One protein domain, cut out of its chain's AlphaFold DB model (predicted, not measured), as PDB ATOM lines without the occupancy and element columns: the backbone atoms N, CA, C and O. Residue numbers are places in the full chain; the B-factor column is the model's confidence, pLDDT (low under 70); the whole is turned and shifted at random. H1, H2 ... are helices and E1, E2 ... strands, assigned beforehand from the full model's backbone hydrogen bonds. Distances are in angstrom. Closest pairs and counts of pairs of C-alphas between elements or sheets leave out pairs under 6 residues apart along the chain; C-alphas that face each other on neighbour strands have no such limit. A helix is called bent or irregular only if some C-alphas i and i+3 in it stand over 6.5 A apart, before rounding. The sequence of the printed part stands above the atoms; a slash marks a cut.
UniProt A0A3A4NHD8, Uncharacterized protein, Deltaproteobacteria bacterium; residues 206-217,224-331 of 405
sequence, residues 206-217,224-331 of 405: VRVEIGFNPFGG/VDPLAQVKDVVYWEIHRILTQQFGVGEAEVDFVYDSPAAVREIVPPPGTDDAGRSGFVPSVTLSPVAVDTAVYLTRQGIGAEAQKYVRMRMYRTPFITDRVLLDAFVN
ATOM      1  N   VAL A 206      23.183  13.703   8.150       94.50
ATOM      2  CA  VAL A 206      22.880  14.484   9.356       94.50
ATOM      3  C   VAL A 206      22.200  13.575  10.380       94.50
ATOM      4  O   VAL A 206      20.989  13.357  10.334       94.50
ATOM      5  N   ARG A 207      22.987  13.035  11.318       95.00
ATOM      6  CA  ARG A 207      22.476  12.287  12.480       95.00
ATOM      7  C   ARG A 207      22.139  13.244  13.622       95.00
ATOM      8  O   ARG A 207      23.018  13.957  14.101       95.00
ATOM      9  N   VAL A 208      20.902  13.204  14.103       94.00
ATOM     10  CA  VAL A 208      20.444  13.898  15.315       94.00
ATOM     11  C   VAL A 208      20.281  12.871  16.428       94.00
ATOM     12  O   VAL A 208      19.475  11.953  16.303       94.00
ATOM     13  N   GLU A 209      21.042  13.022  17.510       92.38
ATOM     14  CA  GLU A 209      20.953  12.172  18.704       92.38
ATOM     15  C   GLU A 209      20.245  12.890  19.857       92.38
ATOM     16  O   GLU A 209      20.530  14.056  20.147       92.38
ATOM     17  N   ILE A 210      19.356  12.173  20.547       84.38
ATOM     18  CA  ILE A 210      18.694  12.620  21.770       84.38
ATOM     19  C   ILE A 210      19.492  12.136  22.972       84.38
ATOM     20  O   ILE A 210      19.714  10.945  23.152       84.38
ATOM     21  N   GLY A 211      19.921  13.074  23.813       77.88
ATOM     22  CA  GLY A 211      20.771  12.752  24.955       77.88
ATOM     23  C   GLY A 211      20.083  12.049  26.119       77.88
ATOM     24  O   GLY A 211      20.775  11.546  26.997       77.88
ATOM     25  N   PHE A 212      18.751  12.080  26.184       78.06
ATOM     26  CA  PHE A 212      17.989  11.379  27.213       78.06
ATOM     27  C   PHE A 212      17.413  10.088  26.634       78.06
ATOM     28  O   PHE A 212      16.917  10.063  25.509       78.06
ATOM     29  N   ASN A 213      17.444   9.027  27.431       80.62
ATOM     30  CA  ASN A 213      16.842   7.749  27.090       80.62
ATOM     31  C   ASN A 213      15.609   7.521  27.981       80.62
ATOM     32  O   ASN A 213      15.779   7.205  29.160       80.62
ATOM     33  N   PRO A 214      14.376   7.672  27.467       75.69
ATOM     34  CA  PRO A 214      13.165   7.468  28.257       75.69
ATOM     35  C   PRO A 214      12.729   5.992  28.324       75.69
ATOM     36  O   PRO A 214      11.725   5.694  28.964       75.69
ATOM     37  N   PHE A 215      13.467   5.077  27.679       79.12
ATOM     38  CA  PHE A 215      13.266   3.625  27.762       79.12
ATOM     39  C   PHE A 215      14.155   2.964  28.831       79.12
ATOM     40  O   PHE A 215      13.911   1.820  29.211       79.12
ATOM     41  N   GLY A 216      15.173   3.677  29.327       67.69
ATOM     42  CA  GLY A 216      15.951   3.282  30.500       67.69
ATOM     43  C   GLY A 216      15.164   3.482  31.802       67.69
ATOM     44  O   GLY A 216      14.286   4.342  31.892       67.69
ATOM     45  N   GLY A 217      15.488   2.695  32.830       56.78
ATOM     46  CA  GLY A 217      14.779   2.673  34.116       56.78
ATOM     47  C   GLY A 217      14.988   3.913  34.997       56.78
ATOM     48  O   GLY A 217      15.567   3.799  36.073       56.78
ATOM     49  N   VAL A 224       3.835  11.806  29.911       66.06
ATOM     50  CA  VAL A 224       3.742  11.612  28.461       66.06
ATOM     51  C   VAL A 224       4.415  10.289  28.102       66.06
ATOM     52  O   VAL A 224       5.404   9.906  28.725       66.06
ATOM     53  N   ASP A 225       3.873   9.606  27.099       79.56
ATOM     54  CA  ASP A 225       4.466   8.403  26.515       79.56
ATOM     55  C   ASP A 225       5.947   8.632  26.107       79.56
ATOM     56  O   ASP A 225       6.240   9.619  25.420       79.56
ATOM     57  N   PRO A 226       6.883   7.737  26.496       79.06
ATOM     58  CA  PRO A 226       8.291   7.795  26.101       79.06
ATOM     59  C   PRO A 226       8.528   7.988  24.601       79.06
ATOM     60  O   PRO A 226       9.400   8.774  24.227       79.06
ATOM     61  N   LEU A 227       7.759   7.309  23.742       84.50
ATOM     62  CA  LEU A 227       7.933   7.396  22.292       84.50
ATOM     63  C   LEU A 227       7.470   8.757  21.759       84.50
ATOM     64  O   LEU A 227       8.230   9.408  21.042       84.50
ATOM     65  N   ALA A 228       6.293   9.240  22.158       83.50
ATOM     66  CA  ALA A 228       5.827  10.589  21.838       83.50
ATOM     67  C   ALA A 228       6.847  11.667  22.259       83.50
ATOM     68  O   ALA A 228       7.196  12.530  21.453       83.50
ATOM     69  N   GLN A 229       7.412  11.562  23.469       81.00
ATOM     70  CA  GLN A 229       8.435  12.499  23.945       81.00
ATOM     71  C   GLN A 229       9.720  12.467  23.088       81.00
ATOM     72  O   GLN A 229      10.335  13.513  22.878       81.00
ATOM     73  N   VAL A 230      10.133  11.303  22.569       84.50
ATOM     74  CA  VAL A 230      11.249  11.220  21.606       84.50
ATOM     75  C   VAL A 230      10.868  11.853  20.269       84.50
ATOM     76  O   VAL A 230      11.643  12.665  19.761       84.50
ATOM     77  N   LYS A 231       9.698  11.514  19.702       86.44
ATOM     78  CA  LYS A 231       9.263  12.029  18.390       86.44
ATOM     79  C   LYS A 231       9.267  13.552  18.368       86.44
ATOM     80  O   LYS A 231       9.911  14.118  17.486       86.44
ATOM     81  N   ASP A 232       8.655  14.189  19.366       86.06
ATOM     82  CA  ASP A 232       8.594  15.648  19.480       86.06
ATOM     83  C   ASP A 232       9.996  16.278  19.485       86.06
ATOM     84  O   ASP A 232      10.274  17.194  18.709       86.06
ATOM     85  N   VAL A 233      10.910  15.787  20.330       85.81
ATOM     86  CA  VAL A 233      12.243  16.400  20.475       85.81
ATOM     87  C   VAL A 233      13.114  16.170  19.235       85.81
ATOM     88  O   VAL A 233      13.825  17.091  18.823       85.81
ATOM     89  N   VAL A 234      13.051  14.991  18.599       89.25
ATOM     90  CA  VAL A 234      13.797  14.757  17.350       89.25
ATOM     91  C   VAL A 234      13.219  15.580  16.203       89.25
ATOM     92  O   VAL A 234      13.988  16.199  15.468       89.25
ATOM     93  N   TYR A 235      11.890  15.617  16.060       91.06
ATOM     94  CA  TYR A 235      11.219  16.416  15.037       91.06
ATOM     95  C   TYR A 235      11.612  17.890  15.161       91.06
ATOM     96  O   TYR A 235      12.080  18.474  14.187       91.06
ATOM     97  N   TRP A 236      11.525  18.481  16.358       91.06
ATOM     98  CA  TRP A 236      11.847  19.897  16.546       91.06
ATOM     99  C   TRP A 236      13.318  20.234  16.284       91.06
ATOM    100  O   TRP A 236      13.597  21.298  15.728       91.06
ATOM    101  N   GLU A 237      14.270  19.358  16.618       90.62
ATOM    102  CA  GLU A 237      15.683  19.608  16.300       90.62
ATOM    103  C   GLU A 237      15.998  19.343  14.811       90.62
ATOM    104  O   GLU A 237      16.805  20.076  14.241       90.62
ATOM    105  N   ILE A 238      15.318  18.407  14.131       93.62
ATOM    106  CA  ILE A 238      15.391  18.263  12.661       93.62
ATOM    107  C   ILE A 238      14.791  19.481  11.956       93.62
ATOM    108  O   ILE A 238      15.463  20.082  11.117       93.62
ATOM    109  N   HIS A 239      13.582  19.895  12.340       94.19
ATOM    110  CA  HIS A 239      12.930  21.116  11.871       94.19
ATOM    111  C   HIS A 239      13.872  22.310  12.024       94.19
ATOM    112  O   HIS A 239      14.092  23.073  11.082       94.19
ATOM    113  N   ARG A 240      14.505  22.448  13.193       91.12
ATOM    114  CA  ARG A 240      15.485  23.501  13.463       91.12
ATOM    115  C   ARG A 240      16.715  23.417  12.558       91.12
ATOM    116  O   ARG A 240      17.135  24.451  12.049       91.12
ATOM    117  N   ILE A 241      17.298  22.237  12.347       92.75
ATOM    118  CA  ILE A 241      18.458  22.084  11.454       92.75
ATOM    119  C   ILE A 241      18.074  22.454  10.015       92.75
ATOM    120  O   ILE A 241      18.745  23.286   9.401       92.75
ATOM    121  N   LEU A 242      16.987  21.888   9.490       94.69
ATOM    122  CA  LEU A 242      16.538  22.113   8.115       94.69
ATOM    123  C   LEU A 242      16.166  23.587   7.872       94.69
ATOM    124  O   LEU A 242      16.667  24.192   6.925       94.69
ATOM    125  N   THR A 243      15.387  24.211   8.759       93.81
ATOM    126  CA  THR A 243      15.002  25.631   8.625       93.81
ATOM    127  C   THR A 243      16.167  26.596   8.891       93.81
ATOM    128  O   THR A 243      16.403  27.505   8.095       93.81
ATOM    129  N   GLN A 244      16.938  26.421   9.975       89.69
ATOM    130  CA  GLN A 244      17.949  27.405  10.403       89.69
ATOM    131  C   GLN A 244      19.309  27.229   9.719       89.69
ATOM    132  O   GLN A 244      19.977  28.232   9.456       89.69
ATOM    133  N   GLN A 245      19.746  25.997   9.433       92.00
ATOM    134  CA  GLN A 245      21.029  25.752   8.756       92.00
ATOM    135  C   GLN A 245      20.856  25.715   7.235       92.00
ATOM    136  O   GLN A 245      21.566  26.429   6.526       92.00
ATOM    137  N   PHE A 246      19.891  24.934   6.743       92.31
ATOM    138  CA  PHE A 246      19.729  24.664   5.310       92.31
ATOM    139  C   PHE A 246      18.732  25.595   4.591       92.31
ATOM    140  O   PHE A 246      18.776  25.691   3.367       92.31
ATOM    141  N   GLY A 247      17.891  26.338   5.322       90.06
ATOM    142  CA  GLY A 247      16.925  27.283   4.741       90.06
ATOM    143  C   GLY A 247      15.700  26.624   4.096       90.06
ATOM    144  O   GLY A 247      15.109  27.205   3.190       90.06
ATOM    145  N   VAL A 248      15.359  25.412   4.535       93.19
ATOM    146  CA  VAL A 248      14.221  24.605   4.063       93.19
ATOM    147  C   VAL A 248      12.893  25.183   4.573       93.19
ATOM    148  O   VAL A 248      12.845  25.732   5.675       93.19
ATOM    149  N   GLY A 249      11.822  25.059   3.785       88.69
ATOM    150  CA  GLY A 249      10.468  25.472   4.168       88.69
ATOM    151  C   GLY A 249       9.804  24.510   5.160       88.69
ATOM    152  O   GLY A 249      10.082  23.315   5.161       88.69
ATOM    153  N   GLU A 250       8.905  25.018   6.009       88.19
ATOM    154  CA  GLU A 250       8.225  24.206   7.039       88.19
ATOM    155  C   GLU A 250       7.453  23.023   6.423       88.19
ATOM    156  O   GLU A 250       7.518  21.908   6.931       88.19
ATOM    157  N   ALA A 251       6.808  23.225   5.266       85.44
ATOM    158  CA  ALA A 251       6.080  22.172   4.556       85.44
ATOM    159  C   ALA A 251       6.994  21.050   4.024       85.44
ATOM    160  O   ALA A 251       6.566  19.899   3.921       85.44
ATOM    161  N   GLU A 252       8.241  21.365   3.673       93.25
ATOM    162  CA  GLU A 252       9.245  20.394   3.241       93.25
ATOM    163  C   GLU A 252       9.851  19.612   4.420       93.25
ATOM    164  O   GLU A 252      10.287  18.481   4.210       93.25
ATOM    165  N   VAL A 253       9.842  20.151   5.650       93.38
ATOM    166  CA  VAL A 253      10.359  19.452   6.846       93.38
ATOM    167  C   VAL A 253       9.595  18.157   7.105       93.38
ATOM    168  O   VAL A 253      10.231  17.110   7.215       93.38
ATOM    169  N   ASP A 254       8.261  18.206   7.159       90.19
ATOM    170  CA  ASP A 254       7.416  17.026   7.409       90.19
ATOM    171  C   ASP A 254       7.685  15.930   6.367       90.19
ATOM    172  O   ASP A 254       7.971  14.777   6.689       90.19
ATOM    173  N   PHE A 255       7.693  16.321   5.091       92.62
ATOM    174  CA  PHE A 255       7.905  15.418   3.960       92.62
ATOM    175  C   PHE A 255       9.282  14.741   3.975       92.62
ATOM    176  O   PHE A 255       9.419  13.606   3.520       92.62
ATOM    177  N   VAL A 256      10.298  15.425   4.506       93.56
ATOM    178  CA  VAL A 256      11.663  14.910   4.671       93.56
ATOM    179  C   VAL A 256      11.775  14.042   5.924       93.56
ATOM    180  O   VAL A 256      12.416  12.992   5.864       93.56
ATOM    181  N   TYR A 257      11.113  14.412   7.023       92.44
ATOM    182  CA  TYR A 257      11.067  13.622   8.256       92.44
ATOM    183  C   TYR A 257      10.381  12.262   8.043       92.44
ATOM    184  O   TYR A 257      10.883  11.250   8.537       92.44
ATOM    185  N   ASP A 258       9.316  12.207   7.238       91.19
ATOM    186  CA  ASP A 258       8.581  10.977   6.888       91.19
ATOM    187  C   ASP A 258       9.150  10.233   5.659       91.19
ATOM    188  O   ASP A 258       8.689   9.146   5.306       91.19
ATOM    189  N   SER A 259      10.191  10.769   5.009       94.50
ATOM    190  CA  SER A 259      10.815  10.131   3.839       94.50
ATOM    191  C   SER A 259      11.508   8.800   4.176       94.50
ATOM    192  O   SER A 259      12.082   8.654   5.257       94.50
ATOM    193  N   PRO A 260      11.564   7.816   3.260       95.56
ATOM    194  CA  PRO A 260      12.377   6.612   3.463       95.56
ATOM    195  C   PRO A 260      13.885   6.922   3.517       95.56
ATOM    196  O   PRO A 260      14.657   6.142   4.077       95.56
ATOM    197  N   ALA A 261      14.288   8.088   3.006       94.31
ATOM    198  CA  ALA A 261      15.630   8.651   3.086       94.31
ATOM    199  C   ALA A 261      15.997   9.219   4.485       94.31
ATOM    200  O   ALA A 261      17.139   9.659   4.680       94.31
ATOM    201  N   ALA A 262      15.062   9.191   5.446       95.12
ATOM    202  CA  ALA A 262      15.258   9.482   6.867       95.12
ATOM    203  C   ALA A 262      15.104   8.201   7.715       95.12
ATOM    204  O   ALA A 262      14.026   7.612   7.808       95.12
ATOM    205  N   VAL A 263      16.190   7.765   8.354       95.31
ATOM    206  CA  VAL A 263      16.238   6.534   9.164       95.31
ATOM    207  C   VAL A 263      15.929   6.865  10.622       95.31
ATOM    208  O   VAL A 263      16.626   7.685  11.218       95.31
ATOM    209  N   ARG A 264      14.896   6.237  11.200       94.00
ATOM    210  CA  ARG A 264      14.363   6.569  12.533       94.00
ATOM    211  C   ARG A 264      14.686   5.478  13.552       94.00
ATOM    212  O   ARG A 264      13.969   4.495  13.685       94.00
ATOM    213  N   GLU A 265      15.766   5.678  14.296       93.06
ATOM    214  CA  GLU A 265      16.211   4.820  15.398       93.06
ATOM    215  C   GLU A 265      15.652   5.372  16.722       93.06
ATOM    216  O   GLU A 265      16.396   5.796  17.607       93.06
ATOM    217  N   ILE A 266      14.319   5.457  16.832       90.69
ATOM    218  CA  ILE A 266      13.623   6.131  17.950       90.69
ATOM    219  C   ILE A 266      13.050   5.185  19.015       90.69
ATOM    220  O   ILE A 266      12.666   5.648  20.086       90.69
ATOM    221  N   VAL A 267      13.045   3.874  18.756       90.75
ATOM    222  CA  VAL A 267      12.724   2.810  19.726       90.75
ATOM    223  C   VAL A 267      13.832   1.749  19.738       90.75
ATOM    224  O   VAL A 267      14.409   1.480  18.680       90.75
ATOM    225  N   PRO A 268      14.130   1.109  20.886       89.69
ATOM    226  CA  PRO A 268      14.994  -0.068  20.914       89.69
ATOM    227  C   PRO A 268      14.401  -1.199  20.051       89.69
ATOM    228  O   PRO A 268      13.190  -1.425  20.123       89.69
ATOM    229  N   PRO A 269      15.209  -1.950  19.276       89.25
ATOM    230  CA  PRO A 269      14.718  -3.089  18.502       89.25
ATOM    231  C   PRO A 269      13.977  -4.131  19.367       89.25
ATOM    232  O   PRO A 269      14.378  -4.372  20.515       89.25
ATOM    233  N   PRO A 270      12.930  -4.799  18.847       89.19
ATOM    234  CA  PRO A 270      12.263  -5.886  19.558       89.19
ATOM    235  C   PRO A 270      13.261  -6.976  19.970       89.19
ATOM    236  O   PRO A 270      14.134  -7.359  19.198       89.19
ATOM    237  N   GLY A 271      13.152  -7.455  21.210       84.94
ATOM    238  CA  GLY A 271      14.096  -8.422  21.783       84.94
ATOM    239  C   GLY A 271      15.366  -7.827  22.407       84.94
ATOM    240  O   GLY A 271      16.118  -8.584  23.013       84.94
ATOM    241  N   THR A 272      15.592  -6.505  22.346       87.88
ATOM    242  CA  THR A 272      16.679  -5.854  23.108       87.88
ATOM    243  C   THR A 272      16.518  -6.127  24.611       87.88
ATOM    244  O   THR A 272      15.401  -6.065  25.139       87.88
ATOM    245  N   ASP A 273      17.624  -6.420  25.295       89.06
ATOM    246  CA  ASP A 273      17.702  -6.695  26.731       89.06
ATOM    247  C   ASP A 273      17.720  -5.406  27.578       89.06
ATOM    248  O   ASP A 273      17.754  -4.295  27.050       89.06
ATOM    249  N   ASP A 274      17.685  -5.525  28.905       86.06
ATOM    250  CA  ASP A 274      17.614  -4.353  29.792       86.06
ATOM    251  C   ASP A 274      18.890  -3.493  29.751       86.06
ATOM    252  O   ASP A 274      18.821  -2.268  29.903       86.06
ATOM    253  N   ALA A 275      20.050  -4.103  29.477       85.75
ATOM    254  CA  ALA A 275      21.309  -3.389  29.284       85.75
ATOM    255  C   ALA A 275      21.296  -2.575  27.979       85.75
ATOM    256  O   ALA A 275      21.550  -1.369  28.006       85.75
ATOM    257  N   GLY A 276      20.923  -3.195  26.853       85.75
ATOM    258  CA  GLY A 276      20.775  -2.525  25.561       85.75
ATOM    259  C   GLY A 276      19.681  -1.454  25.569       85.75
ATOM    260  O   GLY A 276      19.890  -0.370  25.029       85.75
ATOM    261  N   ARG A 277      18.553  -1.694  26.253       85.75
ATOM    262  CA  ARG A 277      17.497  -0.685  26.466       85.75
ATOM    263  C   ARG A 277      18.005   0.502  27.260       85.75
ATOM    264  O   ARG A 277      17.676   1.624  26.902       85.75
ATOM    265  N   SER A 278      18.805   0.279  28.301       82.19
ATOM    266  CA  SER A 278      19.370   1.355  29.129       82.19
ATOM    267  C   SER A 278      20.463   2.144  28.397       82.19
ATOM    268  O   SER A 278      20.549   3.360  28.561       82.19
ATOM    269  N   GLY A 279      21.251   1.480  27.546       85.00
ATOM    270  CA  GLY A 279      22.264   2.100  26.685       85.00
ATOM    271  C   GLY A 279      21.736   2.717  25.382       85.00
ATOM    272  O   GLY A 279      22.520   3.297  24.633       85.00
ATOM    273  N   PHE A 280      20.439   2.595  25.086       88.56
ATOM    274  CA  PHE A 280      19.845   3.083  23.842       88.56
ATOM    275  C   PHE A 280      19.882   4.616  23.741       88.56
ATOM    276  O   PHE A 280      19.467   5.322  24.659       88.56
ATOM    277  N   VAL A 281      20.332   5.137  22.594       89.31
ATOM    278  CA  VAL A 281      20.357   6.576  22.283       89.31
ATOM    279  C   VAL A 281      19.379   6.841  21.134       89.31
ATOM    280  O   VAL A 281      19.719   6.560  19.978       89.31
ATOM    281  N   PRO A 282      18.170   7.373  21.409       91.38
ATOM    282  CA  PRO A 282      17.190   7.640  20.365       91.38
ATOM    283  C   PRO A 282      17.740   8.642  19.347       91.38
ATOM    284  O   PRO A 282      18.333   9.660  19.716       91.38
ATOM    285  N   SER A 283      17.577   8.365  18.057       94.19
ATOM    286  CA  SER A 283      18.154   9.202  17.002       94.19
ATOM    287  C   SER A 283      17.429   9.084  15.662       94.19
ATOM    288  O   SER A 283      16.731   8.113  15.384       94.19
ATOM    289  N   VAL A 284      17.603  10.091  14.807       95.62
ATOM    290  CA  VAL A 284      17.197  10.043  13.395       95.62
ATOM    291  C   VAL A 284      18.383  10.460  12.535       95.62
ATOM    292  O   VAL A 284      19.089  11.417  12.861       95.62
ATOM    293  N   THR A 285      18.608   9.747  11.435       96.31
ATOM    294  CA  THR A 285      19.655  10.056  10.455       96.31
ATOM    295  C   THR A 285      19.017  10.455   9.131       96.31
ATOM    296  O   THR A 285      18.401   9.626   8.464       96.31
ATOM    297  N   LEU A 286      19.184  11.719   8.736       96.06
ATOM    298  CA  LEU A 286      18.870  12.176   7.384       96.06
ATOM    299  C   LEU A 286      20.041  11.819   6.463       96.06
ATOM    300  O   LEU A 286      21.185  12.187   6.740       96.06
ATOM    301  N   SER A 287      19.766  11.116   5.370       94.19
ATOM    302  CA  SER A 287      20.768  10.877   4.325       94.19
ATOM    303  C   SER A 287      21.123  12.170   3.561       94.19
ATOM    304  O   SER A 287      20.325  13.113   3.554       94.19
ATOM    305  N   PRO A 288      22.272  12.209   2.855       92.50
ATOM    306  CA  PRO A 288      22.595  13.246   1.870       92.50
ATOM    307  C   PRO A 288      21.414  13.602   0.945       92.50
ATOM    308  O   PRO A 288      21.032  14.763   0.830       92.50
ATOM    309  N   VAL A 289      20.756  12.582   0.378       92.31
ATOM    310  CA  VAL A 289      19.603  12.721  -0.532       92.31
ATOM    311  C   VAL A 289      18.384  13.362   0.150       92.31
ATOM    312  O   VAL A 289      17.644  14.109  -0.492       92.31
ATOM    313  N   ALA A 290      18.171  13.118   1.448       94.25
ATOM    314  CA  ALA A 290      17.082  13.736   2.207       94.25
ATOM    315  C   ALA A 290      17.291  15.248   2.391       94.25
ATOM    316  O   ALA A 290      16.374  16.030   2.135       94.25
ATOM    317  N   VAL A 291      18.500  15.661   2.789       93.38
ATOM    318  CA  VAL A 291      18.856  17.079   2.988       93.38
ATOM    319  C   VAL A 291      18.844  17.836   1.658       93.38
ATOM    320  O   VAL A 291      18.274  18.925   1.568       93.38
ATOM    321  N   ASP A 292      19.400  17.234   0.609       90.44
ATOM    322  CA  ASP A 292      19.349  17.758  -0.754       90.44
ATOM    323  C   ASP A 292      17.930  17.993  -1.240       90.44
ATOM    324  O   ASP A 292      17.614  19.079  -1.721       90.44
ATOM    325  N   THR A 293      17.075  16.973  -1.137       92.31
ATOM    326  CA  THR A 293      15.722  17.035  -1.689       92.31
ATOM    327  C   THR A 293      14.901  18.083  -0.944       92.31
ATOM    328  O   THR A 293      14.174  18.841  -1.582       92.31
ATOM    329  N   ALA A 294      15.109  18.240   0.368       93.06
ATOM    330  CA  ALA A 294      14.555  19.345   1.149       93.06
ATOM    331  C   ALA A 294      14.918  20.723   0.555       93.06
ATOM    332  O   ALA A 294      14.048  21.564   0.304       93.06
ATOM    333  N   VAL A 295      16.208  20.945   0.279       91.88
ATOM    334  CA  VAL A 295      16.735  22.206  -0.268       91.88
ATOM    335  C   VAL A 295      16.329  22.407  -1.732       91.88
ATOM    336  O   VAL A 295      15.990  23.524  -2.120       91.88
ATOM    337  N   TYR A 296      16.313  21.353  -2.547       89.94
ATOM    338  CA  TYR A 296      15.874  21.376  -3.944       89.94
ATOM    339  C   TYR A 296      14.388  21.734  -4.050       89.94
ATOM    340  O   TYR A 296      14.045  22.695  -4.736       89.94
ATOM    341  N   LEU A 297      13.509  21.033  -3.323       92.06
ATOM    342  CA  LEU A 297      12.067  21.294  -3.335       92.06
ATOM    343  C   LEU A 297      11.744  22.716  -2.859       92.06
ATOM    344  O   LEU A 297      10.956  23.399  -3.516       92.06
ATOM    345  N   THR A 298      12.420  23.187  -1.801       91.50
ATOM    346  CA  THR A 298      12.307  24.574  -1.313       91.50
ATOM    347  C   THR A 298      12.762  25.579  -2.383       91.50
ATOM    348  O   THR A 298      12.041  26.526  -2.689       91.50
ATOM    349  N   ARG A 299      13.941  25.380  -2.997       88.31
ATOM    350  CA  ARG A 299      14.506  26.303  -4.005       88.31
ATOM    351  C   ARG A 299      13.704  26.361  -5.305       88.31
ATOM    352  O   ARG A 299      13.697  27.408  -5.944       88.31
ATOM    353  N   GLN A 300      13.082  25.254  -5.707       88.81
ATOM    354  CA  GLN A 300      12.269  25.170  -6.927       88.81
ATOM    355  C   GLN A 300      10.793  25.535  -6.687       88.81
ATOM    356  O   GLN A 300      10.064  25.770  -7.646       88.81
ATOM    357  N   GLY A 301      10.329  25.571  -5.431       90.44
ATOM    358  CA  GLY A 301       8.931  25.848  -5.081       90.44
ATOM    359  C   GLY A 301       7.952  24.709  -5.399       90.44
ATOM    360  O   GLY A 301       6.745  24.938  -5.438       90.44
ATOM    361  N   ILE A 302       8.447  23.487  -5.635       91.81
ATOM    362  CA  ILE A 302       7.643  22.335  -6.100       91.81
ATOM    363  C   ILE A 302       7.341  21.293  -5.008       91.81
ATOM    364  O   ILE A 302       6.769  20.244  -5.304       91.81
ATOM    365  N   GLY A 303       7.696  21.553  -3.743       92.50
ATOM    366  CA  GLY A 303       7.488  20.609  -2.635       92.50
ATOM    367  C   GLY A 303       6.033  20.170  -2.461       92.50
ATOM    368  O   GLY A 303       5.764  18.976  -2.324       92.50
ATOM    369  N   ALA A 304       5.077  21.093  -2.591       92.75
ATOM    370  CA  ALA A 304       3.647  20.779  -2.557       92.75
ATOM    371  C   ALA A 304       3.197  19.846  -3.705       92.75
ATOM    372  O   ALA A 304       2.318  19.003  -3.510       92.75
ATOM    373  N   GLU A 305       3.806  19.952  -4.891       93.94
ATOM    374  CA  GLU A 305       3.510  19.069  -6.025       93.94
ATOM    375  C   GLU A 305       4.145  17.682  -5.841       93.94
ATOM    376  O   GLU A 305       3.466  16.668  -6.024       93.94
ATOM    377  N   ALA A 306       5.396  17.615  -5.373       93.38
ATOM    378  CA  ALA A 306       6.041  16.353  -5.008       93.38
ATOM    379  C   ALA A 306       5.239  15.603  -3.929       93.38
ATOM    380  O   ALA A 306       4.911  14.425  -4.099       93.38
ATOM    381  N   GLN A 307       4.820  16.301  -2.867       93.88
ATOM    382  CA  GLN A 307       3.935  15.747  -1.841       93.88
ATOM    383  C   GLN A 307       2.606  15.257  -2.416       93.88
ATOM    384  O   GLN A 307       2.137  14.188  -2.027       93.88
ATOM    385  N   LYS A 308       1.993  15.993  -3.352       94.56
ATOM    386  CA  LYS A 308       0.759  15.567  -4.026       94.56
ATOM    387  C   LYS A 308       0.968  14.242  -4.769       94.56
ATOM    388  O   LYS A 308       0.184  13.319  -4.555       94.56
ATOM    389  N   TYR A 309       2.020  14.102  -5.579       94.50
ATOM    390  CA  TYR A 309       2.305  12.844  -6.288       94.50
ATOM    391  C   TYR A 309       2.594  11.677  -5.332       94.50
ATOM    392  O   TYR A 309       2.047  10.591  -5.531       94.50
ATOM    393  N   VAL A 310       3.355  11.892  -4.253       93.44
ATOM    394  CA  VAL A 310       3.615  10.847  -3.243       93.44
ATOM    395  C   VAL A 310       2.335  10.467  -2.479       93.44
ATOM    396  O   VAL A 310       2.061   9.279  -2.314       93.44
ATOM    397  N   ARG A 311       1.482  11.425  -2.085       92.94
ATOM    398  CA  ARG A 311       0.175  11.143  -1.446       92.94
ATOM    399  C   ARG A 311      -0.776  10.380  -2.386       92.94
ATOM    400  O   ARG A 311      -1.497   9.496  -1.928       92.94
ATOM    401  N   MET A 312      -0.728  10.656  -3.693       94.56
ATOM    402  CA  MET A 312      -1.422   9.884  -4.743       94.56
ATOM    403  C   MET A 312      -0.737   8.540  -5.081       94.56
ATOM    404  O   MET A 312      -1.226   7.807  -5.937       94.56
ATOM    405  N   ARG A 313       0.376   8.202  -4.415       91.12
ATOM    406  CA  ARG A 313       1.208   6.996  -4.619       91.12
ATOM    407  C   ARG A 313       1.799   6.853  -6.028       91.12
ATOM    408  O   ARG A 313       2.144   5.760  -6.467       91.12
ATOM    409  N   MET A 314       1.949   7.969  -6.739       93.44
ATOM    410  CA  MET A 314       2.400   8.044  -8.133       93.44
ATOM    411  C   MET A 314       3.935   8.032  -8.269       93.44
ATOM    412  O   MET A 314       4.508   8.796  -9.047       93.44
ATOM    413  N   TYR A 315       4.606   7.147  -7.523       91.12
ATOM    414  CA  TYR A 315       6.070   7.094  -7.348       91.12
ATOM    415  C   TYR A 315       6.885   6.810  -8.626       91.12
ATOM    416  O   TYR A 315       8.110   6.893  -8.603       91.12
ATOM    417  N   ARG A 316       6.209   6.452  -9.725       91.38
ATOM    418  CA  ARG A 316       6.778   6.156 -11.051       91.38
ATOM    419  C   ARG A 316       6.290   7.111 -12.149       91.38
ATOM    420  O   ARG A 316       6.307   6.769 -13.325       91.38
ATOM    421  N   THR A 317       5.811   8.298 -11.779       93.81
ATOM    422  CA  THR A 317       5.542   9.359 -12.762       93.81
ATOM    423  C   THR A 317       6.843  10.017 -13.227       93.81
ATOM    424  O   THR A 317       7.732  10.188 -12.392       93.81
ATOM    425  N   PRO A 318       6.920  10.498 -14.486       92.75
ATOM    426  CA  PRO A 318       8.047  11.292 -14.992       92.75
ATOM    427  C   PRO A 318       8.435  12.465 -14.079       92.75
ATOM    428  O   PRO A 318       9.608  12.767 -13.886       92.75
ATOM    429  N   PHE A 319       7.457  13.079 -13.398       93.06
ATOM    430  CA  PHE A 319       7.719  14.115 -12.396       93.06
ATOM    431  C   PHE A 319       8.723  13.670 -11.311       93.06
ATOM    432  O   PHE A 319       9.568  14.469 -10.904       93.06
ATOM    433  N   ILE A 320       8.644  12.413 -10.867       91.81
ATOM    434  CA  ILE A 320       9.542  11.814  -9.873       91.81
ATOM    435  C   ILE A 320      10.751  11.162 -10.555       91.81
ATOM    436  O   ILE A 320      11.879  11.481 -10.193       91.81
ATOM    437  N   THR A 321      10.536  10.291 -11.547       90.38
ATOM    438  CA  THR A 321      11.599   9.447 -12.129       90.38
ATOM    439  C   THR A 321      12.642  10.223 -12.921       90.38
ATOM    440  O   THR A 321      13.810   9.845 -12.916       90.38
ATOM    441  N   ASP A 322      12.255  11.327 -13.560       89.38
ATOM    442  CA  ASP A 322      13.162  12.128 -14.393       89.38
ATOM    443  C   ASP A 322      14.067  13.036 -13.534       89.38
ATOM    444  O   ASP A 322      14.944  13.727 -14.047       89.38
ATOM    445  N   ARG A 323      13.858  13.053 -12.208       89.56
ATOM    446  CA  ARG A 323      14.628  13.822 -11.226       89.56
ATOM    447  C   ARG A 323      15.360  12.856 -10.303       89.56
ATOM    448  O   ARG A 323      14.800  12.435  -9.297       89.56
ATOM    449  N   VAL A 324      16.626  12.560 -10.600       87.88
ATOM    450  CA  VAL A 324      17.448  11.562  -9.877       87.88
ATOM    451  C   VAL A 324      17.373  11.704  -8.347       87.88
ATOM    452  O   VAL A 324      17.173  10.711  -7.652       87.88
ATOM    453  N   LEU A 325      17.460  12.932  -7.818       88.62
ATOM    454  CA  LEU A 325      17.322  13.203  -6.378       88.62
ATOM    455  C   LEU A 325      15.938  12.812  -5.827       88.62
ATOM    456  O   LEU A 325      15.852  12.219  -4.755       88.62
ATOM    457  N   LEU A 326      14.860  13.108  -6.560       91.81
ATOM    458  CA  LEU A 326      13.487  12.845  -6.126       91.81
ATOM    459  C   LEU A 326      13.100  11.366  -6.290       91.81
ATOM    460  O   LEU A 326      12.421  10.835  -5.415       91.81
ATOM    461  N   ASP A 327      13.561  10.678  -7.341       93.50
ATOM    462  CA  ASP A 327      13.409   9.220  -7.450       93.50
ATOM    463  C   ASP A 327      14.137   8.511  -6.303       93.50
ATOM    464  O   ASP A 327      13.529   7.704  -5.600       93.50
ATOM    465  N   ALA A 328      15.395   8.878  -6.033       92.38
ATOM    466  CA  ALA A 328      16.150   8.333  -4.909       92.38
ATOM    467  C   ALA A 328      15.440   8.591  -3.565       92.38
ATOM    468  O   ALA A 328      15.255   7.657  -2.786       92.38
ATOM    469  N   PHE A 329      14.973   9.819  -3.322       93.88
ATOM    470  CA  PHE A 329      14.255  10.219  -2.105       93.88
ATOM    471  C   PHE A 329      12.924   9.482  -1.882       93.88
ATOM    472  O   PHE A 329      12.564   9.205  -0.738       93.88
ATOM    473  N   VAL A 330      12.176   9.179  -2.948       94.81
ATOM    474  CA  VAL A 330      10.858   8.520  -2.862       94.81
ATOM    475  C   VAL A 330      10.971   6.993  -2.873       94.81
ATOM    476  O   VAL A 330      10.210   6.316  -2.178       94.81
ATOM    477  N   ASN A 331      11.891   6.446  -3.670       95.12
ATOM    478  CA  ASN A 331      11.961   5.018  -3.980       95.12
ATOM    479  C   ASN A 331      13.120   4.281  -3.287       95.12
ATOM    480  O   ASN A 331      13.177   3.055  -3.393       95.12
TER     481      ASN A 331
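AT A GLANCE: This is residues 206 to 217 and 224 to 331 of the 405 residues of an uncharacterized protein of Deltaproteobacteria bacterium (UniProt A0A3A4NHD8). A small three-stranded sheet forms a wall with the long helix H1 laid slantwise over one face, and a cluster of crossed helices, H2, H4, H5, H6 and H7, gathers at one end of this two-layered part. Short H3 and the loops around it lie toward the opposite end of the long axis. The 120 printed residues have seven named helices and three named strands, in the order E1 H1 H2 E2 H3 E3 H4 H5 H6 H7; the sheet runs E1 E3 E2, all antiparallel, and the class is mostly helix. The whole is only just compact, close to loose, with a radius of gyration of the C-alphas of 16.0 A, and elongated, spanning 49 by 30 by 24 A.

IN THESE COORDINATES: E1, residues 206 to 209, begins at C-alpha 206 (22.880, 14.484, 9.356). After the cut, H1, residues 226 to 246, is 29.1 A long, from C-alpha 226 at (8.291, 7.795, 26.101). H2 is residues 250 to 257, 11.0 A, neither bent nor irregular, but only just: C-alphas 251 and 254 are 6.0 A apart. E2 is residues 262 to 265, H3 residues 274 to 278, and E3 residues 283 to 286. H4, residues 288 to 300, is 18.1 A long, and H5, residues 303 to 311, 12.0 A. H6 is residues 318 to 321, and H7, residues 324 to 331, ends at C-alpha 331 (11.961, 5.018, -3.980).

HOW THE PARTS SIT: Inner strand E3 pairs with E1, with N 208 and O 284 2.8 A apart, and with E2, with N 265 and O 283 2.8 A apart, both within hydrogen-bond range. H1 makes two layers with the sheet, a helix on one face of it: it lies over E1 and E3 at a height over the sheet of 9.2 A. H2 and H4 only graze the sheet. They touch at a shallow tilt of 23 degrees, opposite ways, with the C-alphas of Glu 252 and Ala 294 closest at 5.8 A. H1, with residues 235 to 243 alone, touches H2 at a steep tilt of 58 degrees; the C-alphas of His 239 and Val 253 are closest, at 5.9 A. H5 touches H2, with the C-alphas of Gly 303 and Glu 252 closest at 6.1 A. H7 touches H4, whose residues 289 to 293 alone take part, at a steep tilt of 65 degrees; the C-alphas of Phe 329 and Val 289 are closest, at 6.1 A. H6 and H7 touch only at the corner, with the C-alphas of Thr 321 and Asp 327 closest at 5.0 A. H3 is apart from H1, H4 and H7, among others. Every O i to N i+4 pair is within hydrogen-bond range in H1, H3, H4, H5 and H7, against 2 of 4 in H2; H6 is too short for such a pair.

THE WHOLE: The C-alphas farthest apart, those of Gly 217 and Pro 318, are 50.3 A apart. Residues 218 to 223 are not printed, and C-alphas 217 and 224 are 15.3 A apart across the cut. Of the links that are printed whole, none is long. The mean pLDDT of the printed part is 89.7; residues 216, 217 and 224 are under 70.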